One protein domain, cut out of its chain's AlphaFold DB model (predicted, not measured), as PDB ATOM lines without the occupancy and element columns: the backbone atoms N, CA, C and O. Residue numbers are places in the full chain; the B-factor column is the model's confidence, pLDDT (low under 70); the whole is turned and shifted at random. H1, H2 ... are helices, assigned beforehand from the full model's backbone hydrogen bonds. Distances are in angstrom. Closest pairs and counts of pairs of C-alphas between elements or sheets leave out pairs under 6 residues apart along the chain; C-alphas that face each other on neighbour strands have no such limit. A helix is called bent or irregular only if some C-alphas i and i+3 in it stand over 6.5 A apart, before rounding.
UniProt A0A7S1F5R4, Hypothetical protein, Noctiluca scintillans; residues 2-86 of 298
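This is residues 2 to 86 of the 298 residues of the protein "Hypothetical protein" of Noctiluca scintillans (UniProt A0A7S1F5R4). Two long antiparallel helices, H2 and H4, lie side by side, with H3 across one end; beyond the other end, residues 2 to 7 of H1 stick out. The printed part has 85 residues with four named helices, H1 to H4 in order, and no named strand: all helix. It is only just loose, close to extended (radius of gyration of the C-alphas 17.4 A), spanning 50 by 28 by 19 A.

H2, residues 17 to 42, is irregular: C-alphas 35 and 38 are 7.4 A apart, and it has a kink of 53 degrees near residue 36. Its residues 24 to 35 alone touch H4, residues 60 to 81, at a shallow tilt of 10 degrees, opposite ways; the closest C-alphas, of Ala 31 and Asn 71, are 5.4 A apart. Its residues 38 to 42 alone touch H3, residues 47 to 58, about perpendicular at 87 degrees; the closest C-alphas, of Cys 41 and Ser 49, are 5.2 A apart. H1, residues 2 to 9, is apart from H2, H3 and H4. Every O i to N i+4 pair is within hydrogen-bond range in H3 and H4, 20 of 22 in H2 and 2 of 4 in H1.

H2 is 37.8 A long, H4 31.4 A, H3 16.7 A and H1 10.6 A, first to last C-alpha. C-alpha 2 is at (-2.187, 63.689, 0.789), C-alpha 81 at (-1.648, 46.060, 6.457).

The farthest C-alphas, of Ser 2 and Ser 45, are 54.6 A apart. The printed part has no cut and no long link. pLDDT is under 70 at residues 2 to 3, 5 and 8 to 10.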
ATOM      1  N   SER A   2      -1.649  64.661   1.760       55.38
ATOM      2  CA  SER A   2      -2.187  63.689   0.789       55.38
ATOM      3  C   SER A   2      -1.112  62.968  -0.046       55.38
ATOM      4  O   SER A   2      -1.179  61.753  -0.159       55.38
ATOM      5  N   GLU A   3      -0.068  63.664  -0.517       67.00
ATOM      6  CA  GLU A   3       1.001  63.057  -1.350       67.00
ATOM      7  C   GLU A   3       1.857  61.990  -0.641       67.00
ATOM      8  O   GLU A   3       2.487  61.170  -1.296       67.00
ATOM      9  N   VAL A   4       1.896  61.974   0.698       70.12
ATOM     10  CA  VAL A   4       2.646  60.953   1.464       70.12
ATOM     11  C   VAL A   4       1.760  59.747   1.797       70.12
ATOM     12  O   VAL A   4       2.262  58.659   2.060       70.12
ATOM     13  N   VAL A   5       0.437  59.925   1.772       68.44
ATOM     14  CA  VAL A   5      -0.531  58.887   2.145       68.44
ATOM     15  C   VAL A   5      -0.802  57.933   0.979       68.44
ATOM     16  O   VAL A   5      -0.951  56.739   1.217       68.44
ATOM     17  N   GLU A   6      -0.788  58.414  -0.268       72.06
ATOM     18  CA  GLU A   6      -0.960  57.572  -1.465       72.06
ATOM     19  C   GLU A   6       0.064  56.424  -1.580       72.06
ATOM     20  O   GLU A   6      -0.372  55.277  -1.663       72.06
ATOM     21  N   PRO A   7       1.392  56.644  -1.474       72.00
ATOM     22  CA  PRO A   7       2.354  55.543  -1.585       72.00
ATOM     23  C   PRO A   7       2.277  54.535  -0.428       72.00
ATOM     24  O   PRO A   7       2.684  53.386  -0.579       72.00
ATOM     25  N   ILE A   8       1.756  54.943   0.734       65.12
ATOM     26  CA  ILE A   8       1.531  54.045   1.879       65.12
ATOM     27  C   ILE A   8       0.260  53.211   1.665       65.12
ATOM     28  O   ILE A   8       0.214  52.049   2.066       65.12
ATOM     29  N   LEU A   9      -0.761  53.775   1.014       63.09
ATOM     30  CA  LEU A   9      -1.974  53.053   0.635       63.09
ATOM     31  C   LEU A   9      -1.733  52.070  -0.521       63.09
ATOM     32  O   LEU A   9      -2.366  51.017  -0.530       63.09
ATOM     33  N   ASP A  10      -0.790  52.361  -1.419       68.81
ATOM     34  CA  ASP A  10      -0.380  51.461  -2.508       68.81
ATOM     35  C   ASP A  10       0.488  50.278  -2.041       68.81
ATOM     36  O   ASP A  10       0.655  49.306  -2.774       68.81
ATOM     37  N   PHE A  11       1.002  50.294  -0.805       71.44
ATOM     38  CA  PHE A  11       1.716  49.154  -0.208       71.44
ATOM     39  C   PHE A  11       0.766  48.115   0.421       71.44
ATOM     40  O   PHE A  11       1.146  47.347   1.307       71.44
ATOM     41  N   ARG A  12      -0.505  48.086   0.009       70.62
ATOM     42  CA  ARG A  12      -1.444  47.042   0.430       70.62
ATOM     43  C   ARG A  12      -1.112  45.762  -0.319       70.62
ATOM     44  O   ARG A  12      -1.130  45.727  -1.545       70.62
ATOM     45  N   ILE A  13      -0.790  44.712   0.428       75.75
ATOM     46  CA  ILE A  13      -0.523  43.405  -0.164       75.75
ATOM     47  C   ILE A  13      -1.871  42.826  -0.598       75.75
ATOM     48  O   ILE A  13      -2.748  42.601   0.237       75.75
ATOM     49  N   ASP A  14      -2.038  42.614  -1.901       82.50
ATOM     50  CA  ASP A  14      -3.198  41.923  -2.458       82.50
ATOM     51  C   ASP A  14      -3.044  40.420  -2.178       82.50
ATOM     52  O   ASP A  14      -2.303  39.707  -2.858       82.50
ATOM     53  N   ILE A  15      -3.637  39.969  -1.071       88.00
ATOM     54  CA  ILE A  15      -3.637  38.576  -0.613       88.00
ATOM     55  C   ILE A  15      -5.093  38.127  -0.511       88.00
ATOM     56  O   ILE A  15      -5.925  38.892  -0.019       88.00
ATOM     57  N   ASP A  16      -5.398  36.884  -0.893       93.38
ATOM     58  CA  ASP A  16      -6.731  36.309  -0.699       93.38
ATOM     59  C   ASP A  16      -7.200  36.445   0.757       93.38
ATOM     60  O   ASP A  16      -6.424  36.272   1.703       93.38
ATOM     61  N   VAL A  17      -8.496  36.725   0.927       91.44
ATOM     62  CA  VAL A  17      -9.136  36.990   2.228       91.44
ATOM     63  C   VAL A  17      -8.841  35.883   3.243       91.44
ATOM     64  O   VAL A  17      -8.513  36.176   4.388       91.44
ATOM     65  N   GLU A  18      -8.838  34.620   2.811       91.00
ATOM     66  CA  GLU A  18      -8.546  33.475   3.682       91.00
ATOM     67  C   GLU A  18      -7.166  33.584   4.356       91.00
ATOM     68  O   GLU A  18      -7.029  33.354   5.556       91.00
ATOM     69  N   TYR A  19      -6.124  33.984   3.622       93.62
ATOM     70  CA  TYR A  19      -4.791  34.153   4.204       93.62
ATOM     71  C   TYR A  19      -4.712  35.369   5.128       93.62
ATOM     72  O   TYR A  19      -3.953  35.337   6.098       93.62
ATOM     73  N   GLN A  20      -5.490  36.424   4.862       93.19
ATOM     74  CA  GLN A  20      -5.587  37.576   5.763       93.19
ATOM     75  C   GLN A  20      -6.117  37.139   7.138       93.19
ATOM     76  O   GLN A  20      -5.546  37.516   8.166       93.19
ATOM     77  N   ASP A  21      -7.127  36.268   7.156       91.81
ATOM     78  CA  ASP A  21      -7.714  35.714   8.380       91.81
ATOM     79  C   ASP A  21      -6.697  34.864   9.152       91.81
ATOM     80  O   ASP A  21      -6.542  35.010  10.369       91.81
ATOM     81  N   TRP A  22      -5.930  34.023   8.449       94.94
ATOM     82  CA  TRP A  22      -4.862  33.226   9.060       94.94
ATOM     83  C   TRP A  22      -3.728  34.084   9.632       94.94
ATOM     84  O   TRP A  22      -3.217  33.773  10.710       94.94
ATOM     85  N   ILE A  23      -3.343  35.172   8.956       94.94
ATOM     86  CA  ILE A  23      -2.330  36.116   9.452       94.94
ATOM     87  C   ILE A  23      -2.817  36.788  10.738       94.94
ATOM     88  O   ILE A  23      -2.076  36.847  11.723       94.94
ATOM     89  N   LEU A  24      -4.066  37.259  10.755       94.06
ATOM     90  CA  LEU A  24      -4.661  37.894  11.926       94.06
ATOM     91  C   LEU A  24      -4.787  36.907  13.096       94.06
ATOM     92  O   LEU A  24      -4.394  37.228  14.218       94.06
ATOM     93  N   CYS A  25      -5.236  35.680  12.826       93.88
ATOM     94  CA  CYS A  25      -5.271  34.590  13.800       93.88
ATOM     95  C   CYS A  25      -3.871  34.296  14.364       93.88
ATOM     96  O   CYS A  25      -3.690  34.228  15.581       93.88
ATOM     97  N   GLY A  26      -2.850  34.217  13.506       95.62
ATOM     98  CA  GLY A  26      -1.457  34.041  13.913       95.62
ATOM     99  C   GLY A  26      -0.944  35.173  14.809       95.62
ATOM    100  O   GLY A  26      -0.286  34.908  15.817       95.62
ATOM    101  N   ALA A  27      -1.286  36.426  14.498       96.25
ATOM    102  CA  ALA A  27      -0.928  37.584  15.319       96.25
ATOM    103  C   ALA A  27      -1.603  37.546  16.701       96.25
ATOM    104  O   ALA A  27      -0.949  37.810  17.713       96.25
ATOM    105  N   VAL A  28      -2.882  37.159  16.766       95.38
ATOM    106  CA  VAL A  28      -3.615  36.976  18.030       95.38
ATOM    107  C   VAL A  28      -3.025  35.823  18.844       95.38
ATOM    108  O   VAL A  28      -2.777  35.983  20.039       95.38
ATOM    109  N   LEU A  29      -2.729  34.683  18.216       95.31
ATOM    110  CA  LEU A  29      -2.093  33.540  18.875       95.31
ATOM    111  C   LEU A  29      -0.714  33.901  19.429       95.31
ATOM    112  O   LEU A  29      -0.396  33.539  20.561       95.31
ATOM    113  N   LEU A  30       0.088  34.658  18.675       96.94
ATOM    114  CA  LEU A  30       1.376  35.160  19.142       96.94
ATOM    115  C   LEU A  30       1.205  36.111  20.334       96.94
ATOM    116  O   LEU A  30       1.937  35.995  21.315       96.94
ATOM    117  N   ALA A  31       0.219  37.009  20.285       96.50
ATOM    118  CA  ALA A  31      -0.079  37.920  21.385       96.50
ATOM    119  C   ALA A  31      -0.459  37.163  22.667       96.50
ATOM    120  O   ALA A  31       0.084  37.449  23.740       96.50
ATOM    121  N   VAL A  32      -1.334  36.157  22.558       95.50
ATOM    122  CA  VAL A  32      -1.712  35.265  23.668       95.50
ATOM    123  C   VAL A  32      -0.497  34.489  24.179       95.50
ATOM    124  O   VAL A  32      -0.255  34.441  25.384       95.50
ATOM    125  N   TRP A  33       0.321  33.940  23.281       96.88
ATOM    126  CA  TRP A  33       1.538  33.211  23.635       96.88
ATOM    127  C   TRP A  33       2.530  34.085  24.414       96.88
ATOM    128  O   TRP A  33       3.067  33.637  25.428       96.88
ATOM    129  N   LEU A  34       2.714  35.350  24.015       96.44
ATOM    130  CA  LEU A  34       3.547  36.323  24.731       96.44
ATOM    131  C   LEU A  34       3.005  36.639  26.133       96.44
ATOM    132  O   LEU A  34       3.789  36.745  27.079       96.44
ATOM    133  N   PHE A  35       1.682  36.733  26.297       96.12
ATOM    134  CA  PHE A  35       1.049  36.875  27.614       96.12
ATOM    135  C   PHE A  35       1.260  35.639  28.499       96.12
ATOM    136  O   PHE A  35       1.515  35.775  29.696       96.12
ATOM    137  N   CYS A  36       1.195  34.439  27.920       96.19
ATOM    138  CA  CYS A  36       1.390  33.170  28.625       96.19
ATOM    139  C   CYS A  36       2.868  32.791  28.832       96.19
ATOM    140  O   CYS A  36       3.168  31.828  29.545       96.19
ATOM    141  N   LEU A  37       3.800  33.541  28.241       95.12
ATOM    142  CA  LEU A  37       5.234  33.256  28.244       95.12
ATOM    143  C   LEU A  37       5.828  33.079  29.654       95.12
ATOM    144  O   LEU A  37       6.544  32.097  29.860       95.12
ATOM    145  N   PRO A  38       5.494  33.903  30.669       94.69
ATOM    146  CA  PRO A  38       5.995  33.696  32.029       94.69
ATOM    147  C   PRO A  38       5.529  32.370  32.645       94.69
ATOM    148  O   PRO A  38       6.308  31.710  33.335       94.69
ATOM    149  N   CYS A  39       4.284  31.959  32.375       93.56
ATOM    150  CA  CYS A  39       3.711  30.708  32.873       93.56
ATOM    151  C   CYS A  39       4.381  29.492  32.225       93.56
ATOM    152  O   CYS A  39       4.764  28.559  32.928       93.56
ATOM    153  N   MET A  40       4.591  29.519  30.906       93.50
ATOM    154  CA  MET A  40       5.288  28.436  30.202       93.50
ATOM    155  C   MET A  40       6.764  28.346  30.613       93.50
ATOM    156  O   MET A  40       7.268  27.256  30.881       93.50
ATOM    157  N   CYS A  41       7.458  29.483  30.738       94.81
ATOM    158  CA  CYS A  41       8.862  29.517  31.155       94.81
ATOM    159  C   CYS A  41       9.073  29.069  32.609       94.81
ATOM    160  O   CYS A  41      10.156  28.581  32.934       94.81
ATOM    161  N   ALA A  42       8.069  29.202  33.483       93.88
ATOM    162  CA  ALA A  42       8.145  28.735  34.869       93.88
ATOM    163  C   ALA A  42       8.255  27.203  34.991       93.88
ATOM    164  O   ALA A  42       8.898  26.718  35.921       93.88
ATOM    165  N   GLY A  43       7.677  26.447  34.051       90.88
ATOM    166  CA  GLY A  43       7.727  24.980  34.043       90.88
ATOM    167  C   GLY A  43       9.016  24.381  33.466       90.88
ATOM    168  O   GLY A  43       9.275  23.193  33.646       90.88
ATOM    169  N   LEU A  44       9.846  25.176  32.779       94.88
ATOM    170  CA  LEU A  44      11.040  24.682  32.086       94.88
ATOM    171  C   LEU A  44      12.261  24.574  33.020       94.88
ATOM    172  O   LEU A  44      12.529  25.431  33.866       94.88
ATOM    173  N   SER A  45      13.067  23.524  32.835       95.88
ATOM    174  CA  SER A  45      14.276  23.261  33.635       95.88
ATOM    175  C   SER A  45      15.487  24.117  33.242       95.88
ATOM    176  O   SER A  45      16.470  24.164  33.986       95.88
ATOM    177  N   SER A  46      15.433  24.822  32.108       96.25
ATOM    178  CA  SER A  46      16.579  25.559  31.574       96.25
ATOM    179  C   SER A  46      16.948  26.791  32.425       96.25
ATOM    180  O   SER A  46      16.075  27.544  32.873       96.25
ATOM    181  N   PRO A  47      18.253  27.058  32.642       96.38
ATOM    182  CA  PRO A  47      18.708  28.153  33.503       96.38
ATOM    183  C   PRO A  47      18.330  29.537  32.957       96.38
ATOM    184  O   PRO A  47      18.098  30.459  33.739       96.38
ATOM    185  N   ILE A  48      18.230  29.682  31.630       96.56
ATOM    186  CA  ILE A  48      17.824  30.926  30.960       96.56
ATOM    187  C   ILE A  48      16.353  31.236  31.259       96.56
ATOM    188  O   ILE A  48      16.052  32.335  31.721       96.56
ATOM    189  N   SER A  49      15.460  30.253  31.102       95.56
ATOM    190  CA  SER A  49      14.027  30.419  31.392       95.56
ATOM    191  C   SER A  49      13.796  30.771  32.857       95.56
ATOM    192  O   SER A  49      13.056  31.698  33.160       95.56
ATOM    193  N   ARG A  50      14.521  30.129  33.784       93.88
ATOM    194  CA  ARG A  50      14.442  30.453  35.219       93.88
ATOM    195  C   ARG A  50      14.902  31.875  35.538       93.88
ATOM    196  O   ARG A  50      14.306  32.526  36.392       93.88
ATOM    197  N   ARG A  51      15.963  32.366  34.886       96.25
ATOM    198  CA  ARG A  51      16.418  33.759  35.047       96.25
ATOM    199  C   ARG A  51      15.382  34.738  34.502       96.25
ATOM    200  O   ARG A  51      15.050  35.692  35.196       96.25
ATOM    201  N   PHE A  52      14.842  34.465  33.315       95.94
ATOM    202  CA  PHE A  52      13.777  35.263  32.713       95.94
ATOM    203  C   PHE A  52      12.537  35.325  33.615       95.94
ATOM    204  O   PHE A  52      12.105  36.415  33.981       95.94
ATOM    205  N   THR A  53      12.031  34.177  34.076       95.94
ATOM    206  CA  THR A  53      10.868  34.109  34.972       95.94
ATOM    207  C   THR A  53      11.110  34.870  36.273       95.94
ATOM    208  O   THR A  53      10.230  35.607  36.700       95.94
ATOM    209  N   LYS A  54      12.304  34.783  36.879       95.81
ATOM    210  CA  LYS A  54      12.643  35.568  38.084       95.81
ATOM    211  C   LYS A  54      12.597  37.078  37.834       95.81
ATOM    212  O   LYS A  54      12.073  37.818  38.663       95.81
ATOM    213  N   ILE A  55      13.125  37.535  36.696       96.56
ATOM    214  CA  ILE A  55      13.096  38.954  36.311       96.56
ATOM    215  C   ILE A  55      11.649  39.408  36.096       96.56
ATOM    216  O   ILE A  55      11.239  40.419  36.666       96.56
ATOM    217  N   VAL A  56      10.863  38.644  35.333       96.62
ATOM    218  CA  VAL A  56       9.458  38.971  35.059       96.62
ATOM    219  C   VAL A  56       8.621  38.958  36.336       96.62
ATOM    220  O   VAL A  56       7.878  39.905  36.564       96.62
ATOM    221  N   GLN A  57       8.786  37.967  37.216       95.12
ATOM    222  CA  GLN A  57       8.088  37.910  38.506       95.12
ATOM    223  C   GLN A  57       8.420  39.119  39.390       95.12
ATOM    224  O   GLN A  57       7.526  39.680  40.015       95.12
ATOM    225  N   SER A  58       9.677  39.582  39.395       97.12
ATOM    226  CA  SER A  58      10.069  40.773  40.165       97.12
ATOM    227  C   SER A  58       9.430  42.075  39.659       97.12
ATOM    228  O   SER A  58       9.315  43.037  40.414       97.12
ATOM    229  N   LYS A  59       9.012  42.118  38.385       96.69
ATOM    230  CA  LYS A  59       8.453  43.305  37.715       96.69
ATOM    231  C   LYS A  59       7.189  42.977  36.917       96.69
ATOM    232  O   LYS A  59       7.001  43.471  35.804       96.69
ATOM    233  N   GLN A  60       6.313  42.164  37.500       94.88
ATOM    234  CA  GLN A  60       5.176  41.566  36.802       94.88
ATOM    235  C   GLN A  60       4.247  42.609  36.158       94.88
ATOM    236  O   GLN A  60       3.873  42.464  34.998       94.88
ATOM    237  N   LEU A  61       3.934  43.696  36.872       96.12
ATOM    238  CA  LEU A  61       3.087  44.775  36.349       96.12
ATOM    239  C   LEU A  61       3.709  45.449  35.115       96.12
ATOM    240  O   LEU A  61       3.040  45.634  34.104       96.12
ATOM    241  N   CYS A  62       5.001  45.784  35.184       97.25
ATOM    242  CA  CYS A  62       5.718  46.436  34.088       97.25
ATOM    243  C   CYS A  62       5.794  45.527  32.855       97.25
ATOM    244  O   CYS A  62       5.558  45.991  31.743       97.25
ATOM    245  N   PHE A  63       6.042  44.227  33.054       96.50
ATOM    246  CA  PHE A  63       6.017  43.242  31.975       96.50
ATOM    247  C   PHE A  63       4.656  43.202  31.271       96.50
ATOM    248  O   PHE A  63       4.608  43.356  30.055       96.50
ATOM    249  N   TYR A  64       3.551  43.064  32.014       95.81
ATOM    250  CA  TYR A  64       2.222  42.994  31.400       95.81
ATOM    251  C   TYR A  64       1.833  44.285  30.682       95.81
ATOM    252  O   TYR A  64       1.249  44.211  29.604       95.81
ATOM    253  N   ILE A  65       2.191  45.458  31.214       97.62
ATOM    254  CA  ILE A  65       1.962  46.733  30.521       97.62
ATOM    255  C   ILE A  65       2.739  46.769  29.198       97.62
ATOM    256  O   ILE A  65       2.154  47.061  28.158       97.62
ATOM    257  N   LEU A  66       4.032  46.428  29.214       97.31
ATOM    258  CA  LEU A  66       4.867  46.429  28.009       97.31
ATOM    259  C   LEU A  66       4.376  45.420  26.964       97.31
ATOM    260  O   LEU A  66       4.286  45.766  25.790       97.31
ATOM    261  N   VAL A  67       4.013  44.204  27.381       97.31
ATOM    262  CA  VAL A  67       3.452  43.175  26.490       97.31
ATOM    263  C   VAL A  67       2.099  43.608  25.928       97.31
ATOM    264  O   VAL A  67       1.853  43.413  24.744       97.31
ATOM    265  N   THR A  68       1.247  44.255  26.728       96.38
ATOM    266  CA  THR A  68      -0.034  44.801  26.248       96.38
ATOM    267  C   THR A  68       0.189  45.864  25.179       96.38
ATOM    268  O   THR A  68      -0.430  45.799  24.121       96.38
ATOM    269  N   LEU A  69       1.097  46.817  25.419       97.44
ATOM    270  CA  LEU A  69       1.427  47.864  24.447       97.44
ATOM    271  C   LEU A  69       2.031  47.280  23.166       97.44
ATOM    272  O   LEU A  69       1.656  47.689  22.066       97.44
ATOM    273  N   PHE A  70       2.931  46.305  23.300       97.38
ATOM    274  CA  PHE A  70       3.522  45.600  22.169       97.38
ATOM    275  C   PHE A  70       2.461  44.857  21.351       97.38
ATOM    276  O   PHE A  70       2.383  45.055  20.143       97.38
ATOM    277  N   ASN A  71       1.594  44.075  22.000       96.56
ATOM    278  CA  ASN A  71       0.524  43.328  21.340       96.56
ATOM    279  C   ASN A  71      -0.493  44.253  20.667       96.56
ATOM    280  O   ASN A  71      -0.887  44.002  19.533       96.56
ATOM    281  N   PHE A  72      -0.879  45.352  21.321       95.44
ATOM    282  CA  PHE A  72      -1.763  46.351  20.726       95.44
ATOM    283  C   PHE A  72      -1.146  46.969  19.466       95.44
ATOM    284  O   PHE A  72      -1.818  47.083  18.441       95.44
ATOM    285  N   THR A  73       0.145  47.313  19.518       96.12
ATOM    286  CA  THR A  73       0.882  47.864  18.370       96.12
ATOM    287  C   THR A  73       0.996  46.840  17.243       96.12
ATOM    288  O   THR A  73       0.739  47.177  16.092       96.12
ATOM    289  N   LEU A  74       1.330  45.588  17.570       95.81
ATOM    290  CA  LEU A  74       1.455  44.487  16.616       95.81
ATOM    291  C   LEU A  74       0.134  44.232  15.885       95.81
ATOM    292  O   LEU A  74       0.112  44.202  14.659       95.81
ATOM    293  N   ILE A  75      -0.967  44.089  16.625       94.56
ATOM    294  CA  ILE A  75      -2.283  43.836  16.035       94.56
ATOM    295  C   ILE A  75      -2.732  45.052  15.209       94.56
ATOM    296  O   ILE A  75      -3.201  44.875  14.091       94.56
ATOM    297  N   SER A  76      -2.534  46.281  15.701       93.06
ATOM    298  CA  SER A  76      -2.885  47.500  14.950       93.06
ATOM    299  C   SER A  76      -2.093  47.627  13.643       93.06
ATOM    300  O   SER A  76      -2.652  48.024  12.621       93.06
ATOM    301  N   LEU A  77      -0.806  47.261  13.656       93.69
ATOM    302  CA  LEU A  77       0.037  47.216  12.460       93.69
ATOM    303  C   LEU A  77      -0.502  46.190  11.454       93.69
ATOM    304  O   LEU A  77      -0.693  46.530  10.291       93.69
ATOM    305  N   VAL A  78      -0.800  44.968  11.911       94.12
ATOM    306  CA  VAL A  78      -1.353  43.895  11.069       94.12
ATOM    307  C   VAL A  78      -2.698  44.310  10.469       94.12
ATOM    308  O   VAL A  78      -2.875  44.187   9.264       94.12
ATOM    309  N   MET A  79      -3.611  44.890  11.256       91.75
ATOM    310  CA  MET A  79      -4.886  45.405  10.733       91.75
ATOM    311  C   MET A  79      -4.690  46.532   9.712       91.75
ATOM    312  O   MET A  79      -5.432  46.616   8.745       91.75
ATOM    313  N   THR A  80      -3.683  47.393   9.891       90.44
ATOM    314  CA  THR A  80      -3.386  48.464   8.922       90.44
ATOM    315  C   THR A  80      -2.852  47.902   7.599       90.44
ATOM    316  O   THR A  80      -3.058  48.504   6.545       90.44
ATOM    317  N   TRP A  81      -2.170  46.751   7.639       91.31
ATOM    318  CA  TRP A  81      -1.648  46.060   6.457       91.31
ATOM    319  C   TRP A  81      -2.702  45.215   5.730       91.31
ATOM    320  O   TRP A  81      -2.552  44.979   4.533       91.31
ATOM    321  N   LEU A  82      -3.758  44.774   6.424       91.81
ATOM    322  CA  LEU A  82      -4.830  43.946   5.868       91.81
ATOM    323  C   LEU A  82      -6.024  44.818   5.429       91.81
ATOM    324  O   LEU A  82      -6.768  45.310   6.275       91.81
ATOM    325  N   PRO A  83      -6.261  45.015   4.120       87.44
ATOM    326  CA  PRO A  83      -7.264  45.966   3.637       87.44
ATOM    327  C   PRO A  83      -8.714  45.543   3.901       87.44
ATOM    328  O   PRO A  83      -9.593  46.405   3.901       87.44
ATOM    329  N   SER A  84      -8.966  44.247   4.107       90.88
ATOM    330  CA  SER A  84     -10.317  43.694   4.282       90.88
ATOM    331  C   SER A  84     -10.823  43.774   5.722       90.88
ATOM    332  O   SER A  84     -11.988  43.486   5.974       90.88
ATOM    333  N   TRP A  85      -9.957  44.138   6.669       91.69
ATOM    334  CA  TRP A  85     -10.243  44.049   8.093       91.69
ATOM    335  C   TRP A  85     -10.422  45.430   8.717       91.69
ATOM    336  O   TRP A  85      -9.527  46.274   8.679       91.69
ATOM    337  N   THR A  86     -11.578  45.651   9.345       91.62
ATOM    338  CA  THR A  86     -11.810  46.831  10.181       91.62
ATOM    339  C   THR A  86     -11.669  46.484  11.662       91.62
ATOM    340  O   THR A  86     -11.880  45.346  12.088       91.62
TER     341      THR A  86